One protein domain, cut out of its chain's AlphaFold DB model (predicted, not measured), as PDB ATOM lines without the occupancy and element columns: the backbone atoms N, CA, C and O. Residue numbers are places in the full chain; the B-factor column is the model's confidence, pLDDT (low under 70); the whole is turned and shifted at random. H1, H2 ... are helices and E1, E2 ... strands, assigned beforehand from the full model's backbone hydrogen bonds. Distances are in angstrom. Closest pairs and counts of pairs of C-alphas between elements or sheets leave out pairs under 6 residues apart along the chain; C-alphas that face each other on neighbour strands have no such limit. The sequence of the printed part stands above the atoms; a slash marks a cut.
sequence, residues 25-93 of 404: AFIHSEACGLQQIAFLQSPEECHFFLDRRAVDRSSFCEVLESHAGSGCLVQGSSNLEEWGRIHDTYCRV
ATOM      1  N   ALA A  25     -11.603   4.218 -37.992       53.56
ATOM      2  CA  ALA A  25     -12.379   5.287 -37.375       53.56
ATOM      3  C   ALA A  25     -11.440   6.374 -36.826       53.56
ATOM      4  O   ALA A  25     -10.444   6.065 -36.167       53.56
ATOM      5  N   PHE A  26     -11.774   7.637 -37.076       69.38
ATOM      6  CA  PHE A  26     -11.026   8.812 -36.631       69.38
ATOM      7  C   PHE A  26     -11.693   9.423 -35.396       69.38
ATOM      8  O   PHE A  26     -12.921   9.469 -35.301       69.38
ATOM      9  N   ILE A  27     -10.889   9.879 -34.430       74.00
ATOM     10  CA  ILE A  27     -11.373  10.440 -33.163       74.00
ATOM     11  C   ILE A  27     -10.582  11.705 -32.842       74.00
ATOM     12  O   ILE A  27      -9.362  11.659 -32.689       74.00
ATOM     13  N   HIS A  28     -11.294  12.815 -32.669       75.88
ATOM     14  CA  HIS A  28     -10.735  14.107 -32.273       75.88
ATOM     15  C   HIS A  28     -11.425  14.550 -30.978       75.88
ATOM     16  O   HIS A  28     -12.644  14.443 -30.854       75.88
ATOM     17  N   SER A  29     -10.671  15.015 -29.980       77.44
ATOM     18  CA  SER A  29     -11.238  15.554 -28.737       77.44
ATOM     19  C   SER A  29     -10.351  16.658 -28.179       77.44
ATOM     20  O   SER A  29      -9.129  16.547 -28.217       77.44
ATOM     21  N   GLU A  30     -10.988  17.710 -27.675       75.81
ATOM     22  CA  GLU A  30     -10.358  18.929 -27.176       75.81
ATOM     23  C   GLU A  30     -11.057  19.368 -25.884       75.81
ATOM     24  O   GLU A  30     -12.249  19.100 -25.693       75.81
ATOM     25  N   ALA A  31     -10.335  20.042 -24.991       74.56
ATOM     26  CA  ALA A  31     -10.891  20.568 -23.747       74.56
ATOM     27  C   ALA A  31     -10.868  22.103 -23.757       74.56
ATOM     28  O   ALA A  31      -9.817  22.712 -23.560       74.56
ATOM     29  N   CYS A  32     -12.031  22.736 -23.938       68.25
ATOM     30  CA  CYS A  32     -12.159  24.184 -23.827       68.25
ATOM     31  C   CYS A  32     -12.621  24.587 -22.420       68.25
ATOM     32  O   CYS A  32     -13.803  24.524 -22.072       68.25
ATOM     33  N   GLY A  33     -11.673  25.024 -21.587       71.94
ATOM     34  CA  GLY A  33     -11.944  25.503 -20.230       71.94
ATOM     35  C   GLY A  33     -12.458  24.395 -19.306       71.94
ATOM     36  O   GLY A  33     -11.664  23.666 -18.718       71.94
ATOM     37  N   LEU A  34     -13.782  24.294 -19.159       68.12
ATOM     38  CA  LEU A  34     -14.453  23.225 -18.404       68.12
ATOM     39  C   LEU A  34     -15.222  22.236 -19.293       68.12
ATOM     40  O   LEU A  34     -15.680  21.223 -18.770       68.12
ATOM     41  N   GLN A  35     -15.363  22.514 -20.593       72.56
ATOM     42  CA  GLN A  35     -16.145  21.693 -21.515       72.56
ATOM     43  C   GLN A  35     -15.247  20.785 -22.364       72.56
ATOM     44  O   GLN A  35     -14.206  21.217 -22.865       72.56
ATOM     45  N   GLN A  36     -15.648  19.525 -22.540       78.44
ATOM     46  CA  GLN A  36     -14.964  18.570 -23.418       78.44
ATOM     47  C   GLN A  36     -15.744  18.387 -24.724       78.44
ATOM     48  O   GLN A  36     -16.850  17.845 -24.715       78.44
ATOM     49  N   ILE A  37     -15.127  18.756 -25.845       81.19
ATOM     50  CA  ILE A  37     -15.624  18.491 -27.200       81.19
ATOM     51  C   ILE A  37     -15.052  17.145 -27.661       81.19
ATOM     52  O   ILE A  37     -13.872  16.859 -27.424       81.19
ATOM     53  N   ALA A  38     -15.840  16.318 -28.346       83.19
ATOM     54  CA  ALA A  38     -15.288  15.239 -29.164       83.19
ATOM     55  C   ALA A  38     -16.106  14.978 -30.434       83.19
ATOM     56  O   ALA A  38     -17.322  15.160 -30.466       83.19
ATOM     57  N   PHE A  39     -15.416  14.505 -31.463       83.12
ATOM     58  CA  PHE A  39     -15.970  14.049 -32.728       83.12
ATOM     59  C   PHE A  39     -15.397  12.665 -33.042       83.12
ATOM     60  O   PHE A  39     -14.192  12.441 -32.893       83.12
ATOM     61  N   LEU A  40     -16.261  11.739 -33.454       82.19
ATOM     62  CA  LEU A  40     -15.887  10.400 -33.896       82.19
ATOM     63  C   LEU A  40     -16.490  10.155 -35.278       82.19
ATOM     64  O   LEU A  40     -17.712  10.131 -35.429       82.19
ATOM     65  N   GLN A  41     -15.623   9.948 -36.266       81.50
ATOM     66  CA  GLN A  41     -15.992   9.535 -37.614       81.50
ATOM     67  C   GLN A  41     -15.695   8.048 -37.776       81.50
ATOM     68  O   GLN A  41     -14.555   7.610 -37.617       81.50
ATOM     69  N   SER A  42     -16.716   7.274 -38.117       73.81
ATOM     70  CA  SER A  42     -16.578   5.915 -38.641       73.81
ATOM     71  C   SER A  42     -16.865   5.913 -40.154       73.81
ATOM     72  O   SER A  42     -17.263   6.948 -40.684       73.81
ATOM     73  N   PRO A  43     -16.684   4.787 -40.869       66.06
ATOM     74  CA  PRO A  43     -16.894   4.730 -42.320       66.06
ATOM     75  C   PRO A  43     -18.355   4.900 -42.771       66.06
ATOM     76  O   PRO A  43     -18.599   5.118 -43.951       66.06
ATOM     77  N   GLU A  44     -19.316   4.749 -41.852       70.75
ATOM     78  CA  GLU A  44     -20.756   4.820 -42.145       70.75
ATOM     79  C   GLU A  44     -21.509   5.795 -41.218       70.75
ATOM     80  O   GLU A  44     -22.574   6.278 -41.597       70.75
ATOM     81  N   GLU A  45     -20.970   6.140 -40.042       77.19
ATOM     82  CA  GLU A  45     -21.625   6.977 -39.020       77.19
ATOM     83  C   GLU A  45     -20.703   8.064 -38.434       77.19
ATOM     84  O   GLU A  45     -19.554   7.789 -38.067       77.19
ATOM     85  N   CYS A  46     -21.248   9.267 -38.231       80.25
ATOM     86  CA  CYS A  46     -20.613  10.388 -37.532       80.25
ATOM     87  C   CYS A  46     -21.306  10.668 -36.193       80.25
ATOM     88  O   CYS A  46     -22.521  10.870 -36.145       80.25
ATOM     89  N   HIS A  47     -20.516  10.737 -35.118       83.62
ATOM     90  CA  HIS A  47     -20.986  10.943 -33.746       83.62
ATOM     91  C   HIS A  47     -20.353  12.189 -33.116       83.62
ATOM     92  O   HIS A  47     -19.128  12.349 -33.104       83.62
ATOM     93  N   PHE A  48     -21.196  13.050 -32.547       85.56
ATOM     94  CA  PHE A  48     -20.817  14.323 -31.934       85.56
ATOM     95  C   PHE A  48     -20.985  14.268 -30.414       85.56
ATOM     96  O   PHE A  48     -21.982  13.736 -29.918       85.56
ATOM     97  N   PHE A  49     -20.035  14.829 -29.662       83.44
ATOM     98  CA  PHE A  49     -20.053  14.786 -28.201       83.44
ATOM     99  C   PHE A  49     -19.700  16.120 -27.550       83.44
ATOM    100  O   PHE A  49     -18.710  16.761 -27.906       83.44
ATOM    101  N   LEU A  50     -20.459  16.451 -26.505       82.00
ATOM    102  CA  LEU A  50     -20.175  17.531 -25.562       82.00
ATOM    103  C   LEU A  50     -20.269  16.977 -24.137       82.00
ATOM    104  O   LEU A  50     -21.219  16.271 -23.793       82.00
ATOM    105  N   ASP A  51     -19.252  17.228 -23.316       83.06
ATOM    106  CA  ASP A  51     -19.139  16.749 -21.929       83.06
ATOM    107  C   ASP A  51     -19.411  15.241 -21.771       83.06
ATOM    108  O   ASP A  51     -20.007  14.768 -20.798       83.06
ATOM    109  N   ARG A  52     -18.928  14.473 -22.762       76.56
ATOM    110  CA  ARG A  52     -19.064  13.007 -22.896       76.56
ATOM    111  C   ARG A  52     -20.507  12.513 -23.068       76.56
ATOM    112  O   ARG A  52     -20.772  11.325 -22.883       76.56
ATOM    113  N   ARG A  53     -21.430  13.398 -23.438       76.25
ATOM    114  CA  ARG A  53     -22.789  13.068 -23.885       76.25
ATOM    115  C   ARG A  53     -22.820  13.126 -25.403       76.25
ATOM    116  O   ARG A  53     -22.234  14.043 -25.970       76.25
ATOM    117  N   ALA A  54     -23.492  12.170 -26.040       81.38
ATOM    118  CA  ALA A  54     -23.835  12.312 -27.449       81.38
ATOM    119  C   ALA A  54     -24.797  13.501 -27.601       81.38
ATOM    120  O   ALA A  54     -25.698  13.667 -26.773       81.38
ATOM    121  N   VAL A  55     -24.579  14.321 -28.623       84.31
ATOM    122  CA  VAL A  55     -25.410  15.484 -28.955       84.31
ATOM    123  C   VAL A  55     -25.728  15.491 -30.444       84.31
ATOM    124  O   VAL A  55     -25.083  14.801 -31.234       84.31
ATOM    125  N   ASP A  56     -26.719  16.282 -30.831       83.88
ATOM    126  CA  ASP A  56     -27.013  16.528 -32.233       83.88
ATOM    127  C   ASP A  56     -26.006  17.486 -32.889       83.88
ATOM    128  O   ASP A  56     -25.216  18.170 -32.232       83.88
ATOM    129  N   ARG A  57     -26.062  17.539 -34.224       83.06
ATOM    130  CA  ARG A  57     -25.174  18.364 -35.046       83.06
ATOM    131  C   ARG A  57     -25.317  19.860 -34.746       83.06
ATOM    132  O   ARG A  57     -24.302  20.540 -34.702       83.06
ATOM    133  N   SER A  58     -26.530  20.378 -34.535       82.88
ATOM    134  CA  SER A  58     -26.740  21.803 -34.222       82.88
ATOM    135  C   SER A  58     -26.125  22.169 -32.872       82.88
ATOM    136  O   SER A  58     -25.279  23.059 -32.830       82.88
ATOM    137  N   SER A  59     -26.437  21.419 -31.808       85.44
ATOM    138  CA  SER A  59     -25.838  21.614 -30.478       85.44
ATOM    139  C   SER A  59     -24.306  21.549 -30.510       85.44
ATOM    140  O   SER A  59     -23.631  22.328 -29.839       85.44
ATOM    141  N   PHE A  60     -23.737  20.628 -31.296       88.56
ATOM    142  CA  PHE A  60     -22.289  20.521 -31.482       88.56
ATOM    143  C   PHE A  60     -21.697  21.739 -32.206       88.56
ATOM    144  O   PHE A  60     -20.676  22.274 -31.775       88.56
ATOM    145  N   CYS A  61     -22.337  22.188 -33.286       87.25
ATOM    146  CA  CYS A  61     -21.844  23.281 -34.118       87.25
ATOM    147  C   CYS A  61     -21.949  24.653 -33.442       87.25
ATOM    148  O   CYS A  61     -20.970  25.396 -33.480       87.25
ATOM    149  N   GLU A  62     -23.044  24.956 -32.734       88.25
ATOM    150  CA  GLU A  62     -23.166  26.184 -31.924       88.25
ATOM    151  C   GLU A  62     -22.005  26.322 -30.922       88.25
ATOM    152  O   GLU A  62     -21.419  27.394 -30.751       88.25
ATOM    153  N   VAL A  63     -21.634  25.213 -30.275       86.56
ATOM    154  CA  VAL A  63     -20.551  25.177 -29.287       86.56
ATOM    155  C   VAL A  63     -19.171  25.231 -29.953       86.56
ATOM    156  O   VAL A  63     -18.279  25.918 -29.450       86.56
ATOM    157  N   LEU A  64     -18.987  24.588 -31.111       85.19
ATOM    158  CA  LEU A  64     -17.742  24.661 -31.883       85.19
ATOM    159  C   LEU A  64     -17.477  26.085 -32.412       85.19
ATOM    160  O   LEU A  64     -16.356  26.582 -32.282       85.19
ATOM    161  N   GLU A  65     -18.502  26.768 -32.928       85.19
ATOM    162  CA  GLU A  65     -18.439  28.181 -33.333       85.19
ATOM    163  C   GLU A  65     -18.132  29.099 -32.141       85.19
ATOM    164  O   GLU A  65     -17.252  29.960 -32.227       85.19
ATOM    165  N   SER A  66     -18.792  28.880 -30.997       83.25
ATOM    166  CA  SER A  66     -18.545  29.637 -29.762       83.25
ATOM    167  C   SER A  66     -17.086  29.526 -29.298       83.25
ATOM    168  O   SER A  66     -16.442  30.533 -28.986       83.25
ATOM    169  N   HIS A  67     -16.521  28.315 -29.319       77.94
ATOM    170  CA  HIS A  67     -15.137  28.056 -28.914       77.94
ATOM    171  C   HIS A  67     -14.089  28.514 -29.941       77.94
ATOM    172  O   HIS A  67     -12.973  28.877 -29.552       77.94
ATOM    173  N   ALA A  68     -14.434  28.570 -31.231       73.88
ATOM    174  CA  ALA A  68     -13.624  29.248 -32.240       73.88
ATOM    175  C   ALA A  68     -13.603  30.769 -31.996       73.88
ATOM    176  O   ALA A  68     -12.528  31.371 -31.922       73.88
ATOM    177  N   GLY A  69     -14.773  31.381 -31.778       67.50
ATOM    178  CA  GLY A  69     -14.922  32.814 -31.500       67.50
ATOM    179  C   GLY A  69     -14.252  33.274 -30.199       67.50
ATOM    180  O   GLY A  69     -13.751  34.396 -30.130       67.50
ATOM    181  N   SER A  70     -14.169  32.405 -29.187       71.31
ATOM    182  CA  SER A  70     -13.445  32.680 -27.938       71.31
ATOM    183  C   SER A  70     -11.933  32.412 -28.017       71.31
ATOM    184  O   SER A  70     -11.253  32.497 -26.993       71.31
ATOM    185  N   GLY A  71     -11.399  32.042 -29.188       65.31
ATOM    186  CA  GLY A  71      -9.980  31.725 -29.387       65.31
ATOM    187  C   GLY A  71      -9.504  30.446 -28.685       65.31
ATOM    188  O   GLY A  71      -8.302  30.261 -28.525       65.31
ATOM    189  N   CYS A  72     -10.417  29.566 -28.260       68.50
ATOM    190  CA  CYS A  72     -10.085  28.391 -27.444       68.50
ATOM    191  C   CYS A  72      -9.308  27.315 -28.219       68.50
ATOM    192  O   CYS A  72      -8.550  26.545 -27.639       68.50
ATOM    193  N   LEU A  73      -9.484  27.282 -29.543       66.69
ATOM    194  CA  LEU A  73      -8.849  26.330 -30.463       66.69
ATOM    195  C   LEU A  73      -7.434  26.781 -30.903       66.69
ATOM    196  O   LEU A  73      -6.913  26.338 -31.927       66.69
ATOM    197  N   VAL A  74      -6.811  27.698 -30.153       52.31
ATOM    198  CA  VAL A  74      -5.536  28.370 -30.455       52.31
ATOM    199  C   VAL A  74      -4.663  28.292 -29.185       52.31
ATOM    200  O   VAL A  74      -5.140  28.605 -28.103       52.31
ATOM    201  N   GLN A  75      -3.396  27.863 -29.193       41.91
ATOM    202  CA  GLN A  75      -2.405  27.803 -30.274       41.91
ATOM    203  C   GLN A  75      -1.519  26.546 -30.119       41.91
ATOM    204  O   GLN A  75      -0.917  26.359 -29.064       41.91
ATOM    205  N   GLY A  76      -1.405  25.689 -31.147       40.06
ATOM    206  CA  GLY A  76      -0.720  24.391 -30.983       40.06
ATOM    207  C   GLY A  76      -0.434  23.562 -32.245       40.06
ATOM    208  O   GLY A  76      -0.505  22.344 -32.181       40.06
ATOM    209  N   SER A  77      -0.146  24.198 -33.388       42.84
ATOM    210  CA  SER A  77       0.424  23.599 -34.627       42.84
ATOM    211  C   SER A  77      -0.213  22.347 -35.280       42.84
ATOM    212  O   SER A  77       0.316  21.894 -36.288       42.84
ATOM    213  N   SER A  78      -1.335  21.812 -34.790       49.62
ATOM    214  CA  SER A  78      -2.102  20.748 -35.474       49.62
ATOM    215  C   SER A  78      -3.619  20.926 -35.375       49.62
ATOM    216  O   SER A  78      -4.330  20.773 -36.365       49.62
ATOM    217  N   ASN A  79      -4.132  21.286 -34.196       59.19
ATOM    218  CA  ASN A  79      -5.554  21.082 -33.897       59.19
ATOM    219  C   ASN A  79      -6.486  22.107 -34.578       59.19
ATOM    220  O   ASN A  79      -7.618  21.768 -34.910       59.19
ATOM    221  N   LEU A  80      -6.028  23.340 -34.838       65.38
ATOM    222  CA  LEU A  80      -6.875  24.403 -35.405       65.38
ATOM    223  C   LEU A  80      -7.339  24.100 -36.841       65.38
ATOM    224  O   LEU A  80      -8.511  24.281 -37.155       65.38
ATOM    225  N   GLU A  81      -6.446  23.611 -37.708       66.94
ATOM    226  CA  GLU A  81      -6.806  23.229 -39.085       66.94
ATOM    227  C   GLU A  81      -7.704  21.987 -39.124       66.94
ATOM    228  O   GLU A  81      -8.443  21.775 -40.083       66.94
ATOM    229  N   GLU A  82      -7.646  21.153 -38.088       75.31
ATOM    230  CA  GLU A  82      -8.438  19.933 -37.978       75.31
ATOM    231  C   GLU A  82      -9.861  20.208 -37.491       75.31
ATOM    232  O   GLU A  82     -10.819  19.828 -38.164       75.31
ATOM    233  N   TRP A  83     -10.016  20.962 -36.401       81.88
ATOM    234  CA  TRP A  83     -11.326  21.461 -35.976       81.88
ATOM    235  C   TRP A  83     -11.947  22.397 -37.023       81.88
ATOM    236  O   TRP A  83     -13.157  22.350 -37.229       81.88
ATOM    237  N   GLY A  84     -11.129  23.166 -37.754       76.50
ATOM    238  CA  GLY A  84     -11.558  23.941 -38.923       76.50
ATOM    239  C   GLY A  84     -12.098  23.068 -40.064       76.50
ATOM    240  O   GLY A  84     -13.169  23.358 -40.592       76.50
ATOM    241  N   ARG A  85     -11.428  21.953 -40.402       79.12
ATOM    242  CA  ARG A  85     -11.942  20.954 -41.365       79.12
ATOM    243  C   ARG A  85     -13.250  20.308 -40.898       79.12
ATOM    244  O   ARG A  85     -14.169  20.176 -41.704       79.12
ATOM    245  N   ILE A  86     -13.352  19.928 -39.621       82.50
ATOM    246  CA  ILE A  86     -14.575  19.356 -39.022       82.50
ATOM    247  C   ILE A  86     -15.733  20.366 -39.102       82.50
ATOM    248  O   ILE A  86     -16.819  20.021 -39.562       82.50
ATOM    249  N   HIS A  87     -15.493  21.627 -38.745       83.94
ATOM    250  CA  HIS A  87     -16.461  22.715 -38.880       83.94
ATOM    251  C   HIS A  87     -16.913  22.926 -40.338       83.94
ATOM    252  O   HIS A  87     -18.111  22.917 -40.628       83.94
ATOM    253  N   ASP A  88     -15.973  23.068 -41.277       79.25
ATOM    254  CA  ASP A  88     -16.296  23.312 -42.688       79.25
ATOM    255  C   ASP A  88     -16.979  22.115 -43.371       79.25
ATOM    256  O   ASP A  88     -17.761  22.322 -44.299       79.25
ATOM    257  N   THR A  89     -16.742  20.886 -42.901       79.75
ATOM    258  CA  THR A  89     -17.392  19.675 -43.438       79.75
ATOM    259  C   THR A  89     -18.784  19.439 -42.845       79.75
ATOM    260  O   THR A  89     -19.697  19.057 -43.577       79.75
ATOM    261  N   TYR A  90     -18.966  19.656 -41.537       80.06
ATOM    262  CA  TYR A  90     -20.166  19.208 -40.814       80.06
ATOM    263  C   TYR A  90     -21.070  20.330 -40.278       80.06
ATOM    264  O   TYR A  90     -22.255  20.078 -40.075       80.06
ATOM    265  N   CYS A  91     -20.565  21.552 -40.080       83.31
ATOM    266  CA  CYS A  91     -21.341  22.685 -39.547       83.31
ATOM    267  C   CYS A  91     -21.763  23.688 -40.624       83.31
ATOM    268  O   CYS A  91     -22.882  24.189 -40.608       83.31
ATOM    269  N   ARG A  92     -20.900  23.933 -41.613       72.19
ATOM    270  CA  ARG A  92     -21.069  24.987 -42.630       72.19
ATOM    271  C   ARG A  92     -22.121  24.707 -43.720       72.19
ATOM    272  O   ARG A  92     -22.266  25.503 -44.646       72.19
ATOM    273  N   VAL A  93     -22.823  23.576 -43.661       62.12
ATOM    274  CA  VAL A  93     -23.730  23.119 -44.727       62.12
ATOM    275  C   VAL A  93     -25.191  23.262 -44.296       62.12
ATOM    276  O   VAL A  93     -25.681  22.494 -43.467       62.12
TER     277      VAL A  93
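This is residues 25 to 93 of the 404 residues of an uncharacterized protein of Colocasia esculenta (UniProt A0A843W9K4). A twisted sheet of four strands has a helical hairpin, H1 and H2, over one face, while its other face is bare. H1 crosses E2 and E3 slantwise, and H2 packs near E1. The printed part has 69 residues, with four named strands followed by two named helices; the sheet's order is E1 E2 E3 E4, antiparallel throughout, a meander in which each strand is the antiparallel neighbour of the one before. Sheet and helices make two layers of mixed class, helices and strands. The whole is compact, with a radius of gyration of the C-alphas of 11.2 A, and spans 32 by 22 by 21 A.

E1, residues 26 to 32, and E2, residues 35 to 41, form a hairpin at 169 degrees; N 28 and O 39 are within hydrogen-bond range at 2.9 A. E2 and E3, residues 45 to 50, form a hairpin at 176 degrees, with N 40 and O 47 at 3.0 A. E3 and E4, residues 53 to 55, form a hairpin at 118 degrees, with N 53 and O 50 at 2.9 A. H1, residues 57 to 69, is on the sheet at a height of 9.4 A; its closest C-alphas with E3 are those of Phe 48 and Phe 60, 6.4 A apart. H2, residues 79 to 90, is on the sheet and near E1. H1 and H2 only just touch, with 3 pairs of C-alphas within 8 A, made by residues 87 to 90 of H2 alone; the closest are Cys 61 and His 87, 7.2 A. They run opposite ways at a steep tilt of 37 degrees, only just past shallow. Each O i to N i+4 pair of H2 is within hydrogen-bond range, and 8 of 9 in H1.

E1 begins at C-alpha 26 (-11.026, 8.812, -36.631) and is 20.0 A long; E2 measures 20.2 A, E3 17.2 A and E4 6.2 A. H1 measures 18.1 A, and H2, 16.3 A, ends at C-alpha 90 (-20.166, 19.208, -40.814).

The C-alphas farthest apart, those of Glu 44 and Ser 70, are 32.1 A apart. The printed part has no cut and no long link. Its mean pLDDT is 74.8, and residues 71 to 81 are among those under 70.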